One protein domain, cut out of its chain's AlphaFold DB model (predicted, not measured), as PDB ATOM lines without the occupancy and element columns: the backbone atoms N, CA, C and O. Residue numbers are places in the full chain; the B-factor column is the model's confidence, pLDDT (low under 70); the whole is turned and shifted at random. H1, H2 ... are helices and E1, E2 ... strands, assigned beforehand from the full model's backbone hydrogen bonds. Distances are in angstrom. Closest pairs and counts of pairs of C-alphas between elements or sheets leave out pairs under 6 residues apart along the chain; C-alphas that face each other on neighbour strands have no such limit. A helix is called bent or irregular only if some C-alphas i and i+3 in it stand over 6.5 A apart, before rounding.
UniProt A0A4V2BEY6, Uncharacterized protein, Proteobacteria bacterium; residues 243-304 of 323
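AT A GLANCE: This is residues 243 to 304 of the 323 residues of an uncharacterized protein of Proteobacteria bacterium (UniProt A0A4V2BEY6). A loop of residues 243 to 260 leads at one end into one long helix, H1, after which the chain folds back through a short helix, H2, into a hairpin of two strands, E1 and E2, alongside the first half of H1. The loop has no named element, but a short parallel pairing joins residues 244 to 245 with 258 to 259. The 62 printed residues hold H1, H2, E1 and E2 in that order, a mixed class of helices and strands, with an antiparallel sheet of order E1 - E2. The whole is loose, with a radius of gyration of the C-alphas of 13.3 A, and elongated, spanning 38 by 23 by 16 A.

HOW THE PARTS SIT: H1, residues 261 to 277, and H2, residues 284 to 290, form a helical hairpin. They touch, with residues 269 to 276 of H1 alone, and their closest C-alphas are those of Phe 272 and Thr 284, 6.5 A apart. They run opposite ways at a shallow tilt of 33 degrees, only just short of steep. E1, residues 292 to 296, and E2, residues 299 to 303, are a hairpin of antiparallel strands, at 157 degrees between their directions. N 294 and O 301 are 2.9 A apart and N 301 and O 294 are 2.8 A apart, both within hydrogen-bond range. The closest C-alphas of H1 and E1 are those of Pro 261 and Val 293, 5.6 A apart. Every O i to N i+4 pair is within hydrogen-bond range in H2, and 9 of 13 in H1.

IN THESE COORDINATES: H1 runs 24.9 A from C-alpha 261 at (-19.543, -23.093, 10.244) to C-alpha 277 at (2.222, -15.858, 0.615). It is neither bent nor irregular, but only just: C-alphas 263 and 266 are 6.3 A apart. H2 measures 9.9 A, E1 12.7 A and E2 12.8 A, and E2 ends with C-alpha 303 at (-9.143, -26.925, 14.568).

THE WHOLE: The two C-alphas farthest apart are those of Pro 253 and Gln 279, 38.8 A. The printed part has no cut. The link from H1 to H2 is short, and those from H2 to E1 and E1 to E2 are tight. The mean pLDDT of the printed part is 94.5, and no printed residue is under 70.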
ATOM      1  N   TYR A 243     -21.819  -9.681  13.499       96.75
ATOM      2  CA  TYR A 243     -22.474 -10.851  12.912       96.75
ATOM      3  C   TYR A 243     -23.146 -11.704  13.994       96.75
ATOM      4  O   TYR A 243     -22.617 -11.888  15.092       96.75
ATOM      5  N   LYS A 244     -24.309 -12.272  13.668       95.19
ATOM      6  CA  LYS A 244     -24.915 -13.353  14.455       95.19
ATOM      7  C   LYS A 244     -24.229 -14.673  14.108       95.19
ATOM      8  O   LYS A 244     -23.752 -14.844  12.990       95.19
ATOM      9  N   LEU A 245     -24.244 -15.625  15.034       95.75
ATOM     10  CA  LEU A 245     -23.755 -16.983  14.811       95.75
ATOM     11  C   LEU A 245     -24.938 -17.955  14.752       95.75
ATOM     12  O   LEU A 245     -25.750 -17.997  15.677       95.75
ATOM     13  N   ALA A 246     -25.028 -18.749  13.688       95.62
ATOM     14  CA  ALA A 246     -26.076 -19.751  13.501       95.62
ATOM     15  C   ALA A 246     -25.486 -21.130  13.166       95.62
ATOM     16  O   ALA A 246     -24.329 -21.237  12.766       95.62
ATOM     17  N   SER A 247     -26.270 -22.195  13.361       94.88
ATOM     18  CA  SER A 247     -25.933 -23.531  12.851       94.88
ATOM     19  C   SER A 247     -26.094 -23.582  11.333       94.88
ATOM     20  O   SER A 247     -26.796 -22.749  10.754       94.88
ATOM     21  N   ASP A 248     -25.480 -24.575  10.693       94.56
ATOM     22  CA  ASP A 248     -25.511 -24.738   9.236       94.56
ATOM     23  C   ASP A 248     -26.911 -25.008   8.666       94.56
ATOM     24  O   ASP A 248     -27.161 -24.677   7.504       94.56
ATOM     25  N   ASP A 249     -27.833 -25.520   9.484       94.06
ATOM     26  CA  ASP A 249     -29.235 -25.767   9.112       94.06
ATOM     27  C   ASP A 249     -30.081 -24.487   9.066       94.06
ATOM     28  O   ASP A 249     -31.202 -24.480   8.556       94.06
ATOM     29  N   SER A 250     -29.571 -23.383   9.618       92.56
ATOM     30  CA  SER A 250     -30.263 -22.101   9.561       92.56
ATOM     31  C   SER A 250     -30.278 -21.554   8.129       92.56
ATOM     32  O   SER A 250     -29.287 -21.636   7.400       92.56
ATOM     33  N   LEU A 251     -31.402 -20.947   7.744       93.12
ATOM     34  CA  LEU A 251     -31.605 -20.294   6.451       93.12
ATOM     35  C   LEU A 251     -31.760 -18.781   6.662       93.12
ATOM     36  O   LEU A 251     -32.883 -18.270   6.676       93.12
ATOM     37  N   PRO A 252     -30.657 -18.047   6.899       92.50
ATOM     38  CA  PRO A 252     -30.719 -16.600   7.044       92.50
ATOM     39  C   PRO A 252     -31.190 -15.945   5.731       92.50
ATOM     40  O   PRO A 252     -30.794 -16.390   4.651       92.50
ATOM     41  N   PRO A 253     -32.024 -14.888   5.790       92.94
ATOM     42  CA  PRO A 253     -32.458 -14.189   4.586       92.94
ATOM     43  C   PRO A 253     -31.262 -13.517   3.886       92.94
ATOM     44  O   PRO A 253     -30.280 -13.169   4.552       92.94
ATOM     45  N   PRO A 254     -31.327 -13.292   2.559       91.12
ATOM     46  CA  PRO A 254     -30.261 -12.621   1.821       91.12
ATOM     47  C   PRO A 254     -29.856 -11.285   2.463       91.12
ATOM     48  O   PRO A 254     -30.709 -10.484   2.838       91.12
ATOM     49  N   GLY A 255     -28.548 -11.052   2.597       88.56
ATOM     50  CA  GLY A 255     -27.992  -9.834   3.203       88.56
ATOM     51  C   GLY A 255     -27.974  -9.815   4.737       88.56
ATOM     52  O   GLY A 255     -27.469  -8.857   5.323       88.56
ATOM     53  N   ALA A 256     -28.479 -10.850   5.414       93.56
ATOM     54  CA  ALA A 256     -28.354 -10.945   6.862       93.56
ATOM     55  C   ALA A 256     -26.897 -11.197   7.280       93.56
ATOM     56  O   ALA A 256     -26.226 -12.084   6.756       93.56
ATOM     57  N   LEU A 257     -26.431 -10.453   8.285       96.12
ATOM     58  CA  LEU A 257     -25.112 -10.638   8.894       96.12
ATOM     59  C   LEU A 257     -25.135 -11.863   9.817       96.12
ATOM     60  O   LEU A 257     -25.297 -11.745  11.034       96.12
ATOM     61  N   VAL A 258     -25.043 -13.051   9.222       95.88
ATOM     62  CA  VAL A 258     -25.045 -14.337   9.926       95.88
ATOM     63  C   VAL A 258     -23.869 -15.175   9.447       95.88
ATOM     64  O   VAL A 258     -23.747 -15.469   8.262       95.88
ATOM     65  N   LEU A 259     -23.008 -15.566  10.382       96.69
ATOM     66  CA  LEU A 259     -21.919 -16.504  10.155       96.69
ATOM     67  C   LEU A 259     -22.371 -17.914  10.554       96.69
ATOM     68  O   LEU A 259     -23.065 -18.095  11.557       96.69
ATOM     69  N   GLN A 260     -21.976 -18.905   9.764       96.50
ATOM     70  CA  GLN A 260     -22.241 -20.326   9.994       96.50
ATOM     71  C   GLN A 260     -20.927 -21.100   9.821       96.50
ATOM     72  O   GLN A 260     -20.066 -20.632   9.073       96.50
ATOM     73  N   PRO A 261     -20.740 -22.273  10.452       97.06
ATOM     74  CA  PRO A 261     -19.543 -23.093  10.244       97.06
ATOM     75  C   PRO A 261     -19.186 -23.315   8.764       97.06
ATOM     76  O   PRO A 261     -18.043 -23.073   8.365       97.06
ATOM     77  N   LYS A 262     -20.166 -23.651   7.914       95.75
ATOM     78  CA  LYS A 262     -19.951 -23.862   6.472       95.75
ATOM     79  C   LYS A 262     -19.494 -22.609   5.723       95.75
ATOM     80  O   LYS A 262     -18.736 -22.724   4.765       95.75
ATOM     81  N   THR A 263     -19.945 -21.421   6.140       95.38
ATOM     82  CA  THR A 263     -19.558 -20.145   5.512       95.38
ATOM     83  C   THR A 263     -18.274 -19.575   6.108       95.38
ATOM     84  O   THR A 263     -17.547 -18.875   5.414       95.38
ATOM     85  N   ALA A 264     -17.934 -19.933   7.348       96.56
ATOM     86  CA  ALA A 264     -16.671 -19.588   7.995       96.56
ATOM     87  C   ALA A 264     -15.483 -20.414   7.471       96.56
ATOM     88  O   ALA A 264     -14.353 -19.934   7.456       96.56
ATOM     89  N   LYS A 265     -15.716 -21.654   7.021       96.50
ATOM     90  CA  LYS A 265     -14.660 -22.525   6.484       96.50
ATOM     91  C   LYS A 265     -13.881 -21.912   5.300       96.50
ATOM     92  O   LYS A 265     -12.657 -21.867   5.391       96.50
ATOM     93  N   PRO A 266     -14.512 -21.400   4.221       95.88
ATOM     94  CA  PRO A 266     -13.771 -20.759   3.129       95.88
ATOM     95  C   PRO A 266     -13.073 -19.456   3.548       95.88
ATOM     96  O   PRO A 266     -12.052 -19.102   2.971       95.88
ATOM     97  N   GLU A 267     -13.566 -18.772   4.580       96.50
ATOM     98  CA  GLU A 267     -12.936 -17.559   5.120       96.50
ATOM     99  C   GLU A 267     -11.594 -17.862   5.797       96.50
ATOM    100  O   GLU A 267     -10.635 -17.101   5.667       96.50
ATOM    101  N   ALA A 268     -11.482 -19.023   6.449       96.56
ATOM    102  CA  ALA A 268     -10.210 -19.507   6.975       96.56
ATOM    103  C   ALA A 268      -9.186 -19.763   5.856       96.56
ATOM    104  O   ALA A 268      -7.997 -19.529   6.054       96.56
ATOM    105  N   PHE A 269      -9.629 -20.179   4.663       96.50
ATOM    106  CA  PHE A 269      -8.723 -20.413   3.535       96.50
ATOM    107  C   PHE A 269      -8.057 -19.124   3.057       96.50
ATOM    108  O   PHE A 269      -6.880 -19.157   2.729       96.50
ATOM    109  N   THR A 270      -8.752 -17.983   3.111       96.12
ATOM    110  CA  THR A 270      -8.132 -16.678   2.829       96.12
ATOM    111  C   THR A 270      -6.977 -16.383   3.784       96.12
ATOM    112  O   THR A 270      -5.956 -15.847   3.367       96.12
ATOM    113  N   VAL A 271      -7.111 -16.745   5.061       96.56
ATOM    114  CA  VAL A 271      -6.022 -16.585   6.036       96.56
ATOM    115  C   VAL A 271      -4.875 -17.549   5.731       96.56
ATOM    116  O   VAL A 271      -3.714 -17.156   5.797       96.56
ATOM    117  N   PHE A 272      -5.183 -18.792   5.354       96.75
ATOM    118  CA  PHE A 272      -4.163 -19.774   4.978       96.75
ATOM    119  C   PHE A 272      -3.373 -19.334   3.744       96.75
ATOM    120  O   PHE A 272      -2.154 -19.474   3.724       96.75
ATOM    121  N   ASP A 273      -4.037 -18.729   2.761       95.50
ATOM    122  CA  ASP A 273      -3.382 -18.192   1.568       95.50
ATOM    123  C   ASP A 273      -2.434 -17.042   1.933       95.50
ATOM    124  O   ASP A 273      -1.290 -17.024   1.489       95.50
ATOM    125  N   GLN A 274      -2.840 -16.157   2.850       95.44
ATOM    126  CA  GLN A 274      -1.959 -15.106   3.378       95.44
ATOM    127  C   GLN A 274      -0.743 -15.665   4.133       95.44
ATOM    128  O   GLN A 274       0.314 -15.036   4.150       95.44
ATOM    129  N   TRP A 275      -0.877 -16.812   4.802       96.69
ATOM    130  CA  TRP A 275       0.253 -17.476   5.458       96.69
ATOM    131  C   TRP A 275       1.208 -18.113   4.453       96.69
ATOM    132  O   TRP A 275       2.418 -18.033   4.650       96.69
ATOM    133  N   ALA A 276       0.679 -18.699   3.378       94.94
ATOM    134  CA  ALA A 276       1.478 -19.261   2.295       94.94
ATOM    135  C   ALA A 276       2.234 -18.168   1.523       94.94
ATOM    136  O   ALA A 276       3.425 -18.309   1.266       94.94
ATOM    137  N   GLU A 277       1.586 -17.032   1.236       94.94
ATOM    138  CA  GLU A 277       2.222 -15.858   0.615       94.94
ATOM    139  C   GLU A 277       3.398 -15.321   1.442       94.94
ATOM    140  O   GLU A 277       4.392 -14.860   0.887       94.94
ATOM    141  N   LYS A 278       3.289 -15.395   2.773       94.19
ATOM    142  CA  LYS A 278       4.356 -15.015   3.710       94.19
ATOM    143  C   LYS A 278       5.371 -16.116   3.974       94.19
ATOM    144  O   LYS A 278       6.294 -15.881   4.741       94.19
ATOM    145  N   GLN A 279       5.194 -17.290   3.370       93.81
ATOM    146  CA  GLN A 279       6.073 -18.440   3.547       93.81
ATOM    147  C   GLN A 279       6.176 -18.894   5.013       93.81
ATOM    148  O   GLN A 279       7.232 -19.303   5.476       93.81
ATOM    149  N   TYR A 280       5.062 -18.863   5.751       94.94
ATOM    150  CA  TYR A 280       5.002 -19.459   7.094       94.94
ATOM    151  C   TYR A 280       4.570 -20.929   7.078       94.94
ATOM    152  O   TYR A 280       4.784 -21.645   8.054       94.94
ATOM    153  N   ILE A 281       3.931 -21.365   5.991       94.31
ATOM    154  CA  ILE A 281       3.440 -22.730   5.799       94.31
ATOM    155  C   ILE A 281       3.826 -23.242   4.410       94.31
ATOM    156  O   ILE A 281       3.881 -22.458   3.463       94.31
ATOM    157  N   GLU A 282       4.042 -24.552   4.283       88.56
ATOM    158  CA  GLU A 282       4.420 -25.187   3.008       88.56
ATOM    159  C   GLU A 282       3.214 -25.708   2.226       88.56
ATOM    160  O   GLU A 282       3.043 -25.410   1.045       88.56
ATOM    161  N   ASP A 283       2.360 -26.495   2.889       89.50
ATOM    162  CA  ASP A 283       1.269 -27.222   2.240       89.50
ATOM    163  C   ASP A 283      -0.095 -26.670   2.659       89.50
ATOM    164  O   ASP A 283      -0.739 -27.100   3.625       89.50
ATOM    165  N   THR A 284      -0.570 -25.699   1.883       91.75
ATOM    166  CA  THR A 284      -1.903 -25.128   2.070       91.75
ATOM    167  C   THR A 284      -3.009 -26.151   1.788       91.75
ATOM    168  O   THR A 284      -4.085 -26.063   2.379       91.75
ATOM    169  N   GLN A 285      -2.794 -27.132   0.905       92.62
ATOM    170  CA  GLN A 285      -3.816 -28.119   0.557       92.62
ATOM    171  C   GLN A 285      -4.075 -29.078   1.722       92.62
ATOM    172  O   GLN A 285      -5.235 -29.252   2.110       92.62
ATOM    173  N   ALA A 286      -3.022 -29.648   2.309       92.19
ATOM    174  CA  ALA A 286      -3.127 -30.487   3.499       92.19
ATOM    175  C   ALA A 286      -3.746 -29.709   4.671       92.19
ATOM    176  O   ALA A 286      -4.667 -30.199   5.331       92.19
ATOM    177  N   LEU A 287      -3.339 -28.451   4.868       94.00
ATOM    178  CA  LEU A 287      -3.917 -27.592   5.902       94.00
ATOM    179  C   LEU A 287      -5.434 -27.405   5.712       94.00
ATOM    180  O   LEU A 287      -6.207 -27.599   6.656       94.00
ATOM    181  N   ARG A 288      -5.891 -27.107   4.489       95.25
ATOM    182  CA  ARG A 288      -7.325 -26.975   4.163       95.25
ATOM    183  C   ARG A 288      -8.108 -28.267   4.414       95.25
ATOM    184  O   ARG A 288      -9.267 -28.197   4.830       95.25
ATOM    185  N   GLN A 289      -7.498 -29.427   4.167       95.00
ATOM    186  CA  GLN A 289      -8.099 -30.737   4.437       95.00
ATOM    187  C   GLN A 289      -8.214 -31.021   5.938       95.00
ATOM    188  O   GLN A 289      -9.228 -31.564   6.370       95.00
ATOM    189  N   SER A 290      -7.224 -30.600   6.730       94.94
ATOM    190  CA  SER A 290      -7.234 -30.763   8.191       94.94
ATOM    191  C   SER A 290      -8.259 -29.874   8.908       94.94
ATOM    192  O   SER A 290      -8.581 -30.126  10.066       94.94
ATOM    193  N   LEU A 291      -8.772 -28.830   8.242       96.81
ATOM    194  CA  LEU A 291      -9.629 -27.832   8.875       96.81
ATOM    195  C   LEU A 291     -11.007 -28.389   9.259       96.81
ATOM    196  O   LEU A 291     -11.859 -28.676   8.405       96.81
ATOM    197  N   VAL A 292     -11.260 -28.388  10.563       96.44
ATOM    198  CA  VAL A 292     -12.551 -28.651  11.197       96.44
ATOM    199  C   VAL A 292     -13.087 -27.353  11.798       96.44
ATOM    200  O   VAL A 292     -12.350 -26.601  12.439       96.44
ATOM    201  N   VAL A 293     -14.371 -27.075  11.559       96.94
ATOM    202  CA  VAL A 293     -15.056 -25.872  12.045       96.94
ATOM    203  C   VAL A 293     -16.326 -26.289  12.764       96.94
ATOM    204  O   VAL A 293     -17.209 -26.891  12.157       96.94
ATOM    205  N   GLU A 294     -16.425 -25.946  14.040       95.81
ATOM    206  CA  GLU A 294     -17.529 -26.359  14.903       95.81
ATOM    207  C   GLU A 294     -18.154 -25.151  15.588       95.81
ATOM    208  O   GLU A 294     -17.480 -24.182  15.931       95.81
ATOM    209  N   LYS A 295     -19.467 -25.203  15.803       94.50
ATOM    210  CA  LYS A 295     -20.172 -24.224  16.629       94.50
ATOM    211  C   LYS A 295     -20.398 -24.821  18.010       94.50
ATOM    212  O   LYS A 295     -21.128 -25.800  18.131       94.50
ATOM    213  N   ASP A 296     -19.893 -24.154  19.041       93.44
ATOM    214  CA  ASP A 296     -20.233 -24.441  20.434       93.44
ATOM    215  C   ASP A 296     -20.886 -23.216  21.078       93.44
ATOM    216  O   ASP A 296     -20.252 -22.187  21.305       93.44
ATOM    217  N   ARG A 297     -22.191 -23.309  21.364       91.38
ATOM    218  CA  ARG A 297     -23.014 -22.202  21.886       91.38
ATOM    219  C   ARG A 297     -22.838 -20.915  21.060       91.38
ATOM    220  O   ARG A 297     -23.399 -20.829  19.964       91.38
ATOM    221  N   ASN A 298     -22.088 -19.951  21.600       91.62
ATOM    222  CA  ASN A 298     -21.808 -18.627  21.038       91.62
ATOM    223  C   ASN A 298     -20.391 -18.516  20.448       91.62
ATOM    224  O   ASN A 298     -19.979 -17.429  20.053       91.62
ATOM    225  N   TYR A 299     -19.654 -19.623  20.400       91.38
ATOM    226  CA  TYR A 299     -18.297 -19.713  19.888       91.38
ATOM    227  C   TYR A 299     -18.270 -20.532  18.607       91.38
ATOM    228  O   TYR A 299     -19.065 -21.452  18.402       91.38
ATOM    229  N   LEU A 300     -17.321 -20.183  17.753       93.31
ATOM    230  CA  LEU A 300     -16.975 -20.959  16.581       93.31
ATOM    231  C   LEU A 300     -15.514 -21.381  16.750       93.31
ATOM    232  O   LEU A 300     -14.632 -20.543  16.940       93.31
ATOM    233  N   ILE A 301     -15.305 -22.690  16.795       93.12
ATOM    234  CA  ILE A 301     -14.040 -23.344  17.106       93.12
ATOM    235  C   ILE A 301     -13.443 -23.815  15.788       93.12
ATOM    236  O   ILE A 301     -14.101 -24.510  15.014       93.12
ATOM    237  N   PHE A 302     -12.199 -23.426  15.540       94.31
ATOM    238  CA  PHE A 302     -11.426 -23.879  14.392       94.31
ATOM    239  C   PHE A 302     -10.307 -24.784  14.885       94.31
ATOM    240  O   PHE A 302      -9.528 -24.382  15.748       94.31
ATOM    241  N   SER A 303     -10.213 -25.970  14.299       93.88
ATOM    242  CA  SER A 303      -9.143 -26.925  14.568       93.88
ATOM    243  C   SER A 303      -8.455 -27.264  13.256       93.88
ATOM    244  O   SER A 303      -9.117 -27.629  12.288       93.88
ATOM    245  N   PHE A 304      -7.139 -27.099  13.209       93.38
ATOM    246  CA  PHE A 304      -6.321 -27.355  12.028       93.38
ATOM    247  C   PHE A 304      -4.871 -27.613  12.441       93.38
ATOM    248  O   PHE A 304      -4.441 -27.174  13.510       93.38
TER     249      PHE A 304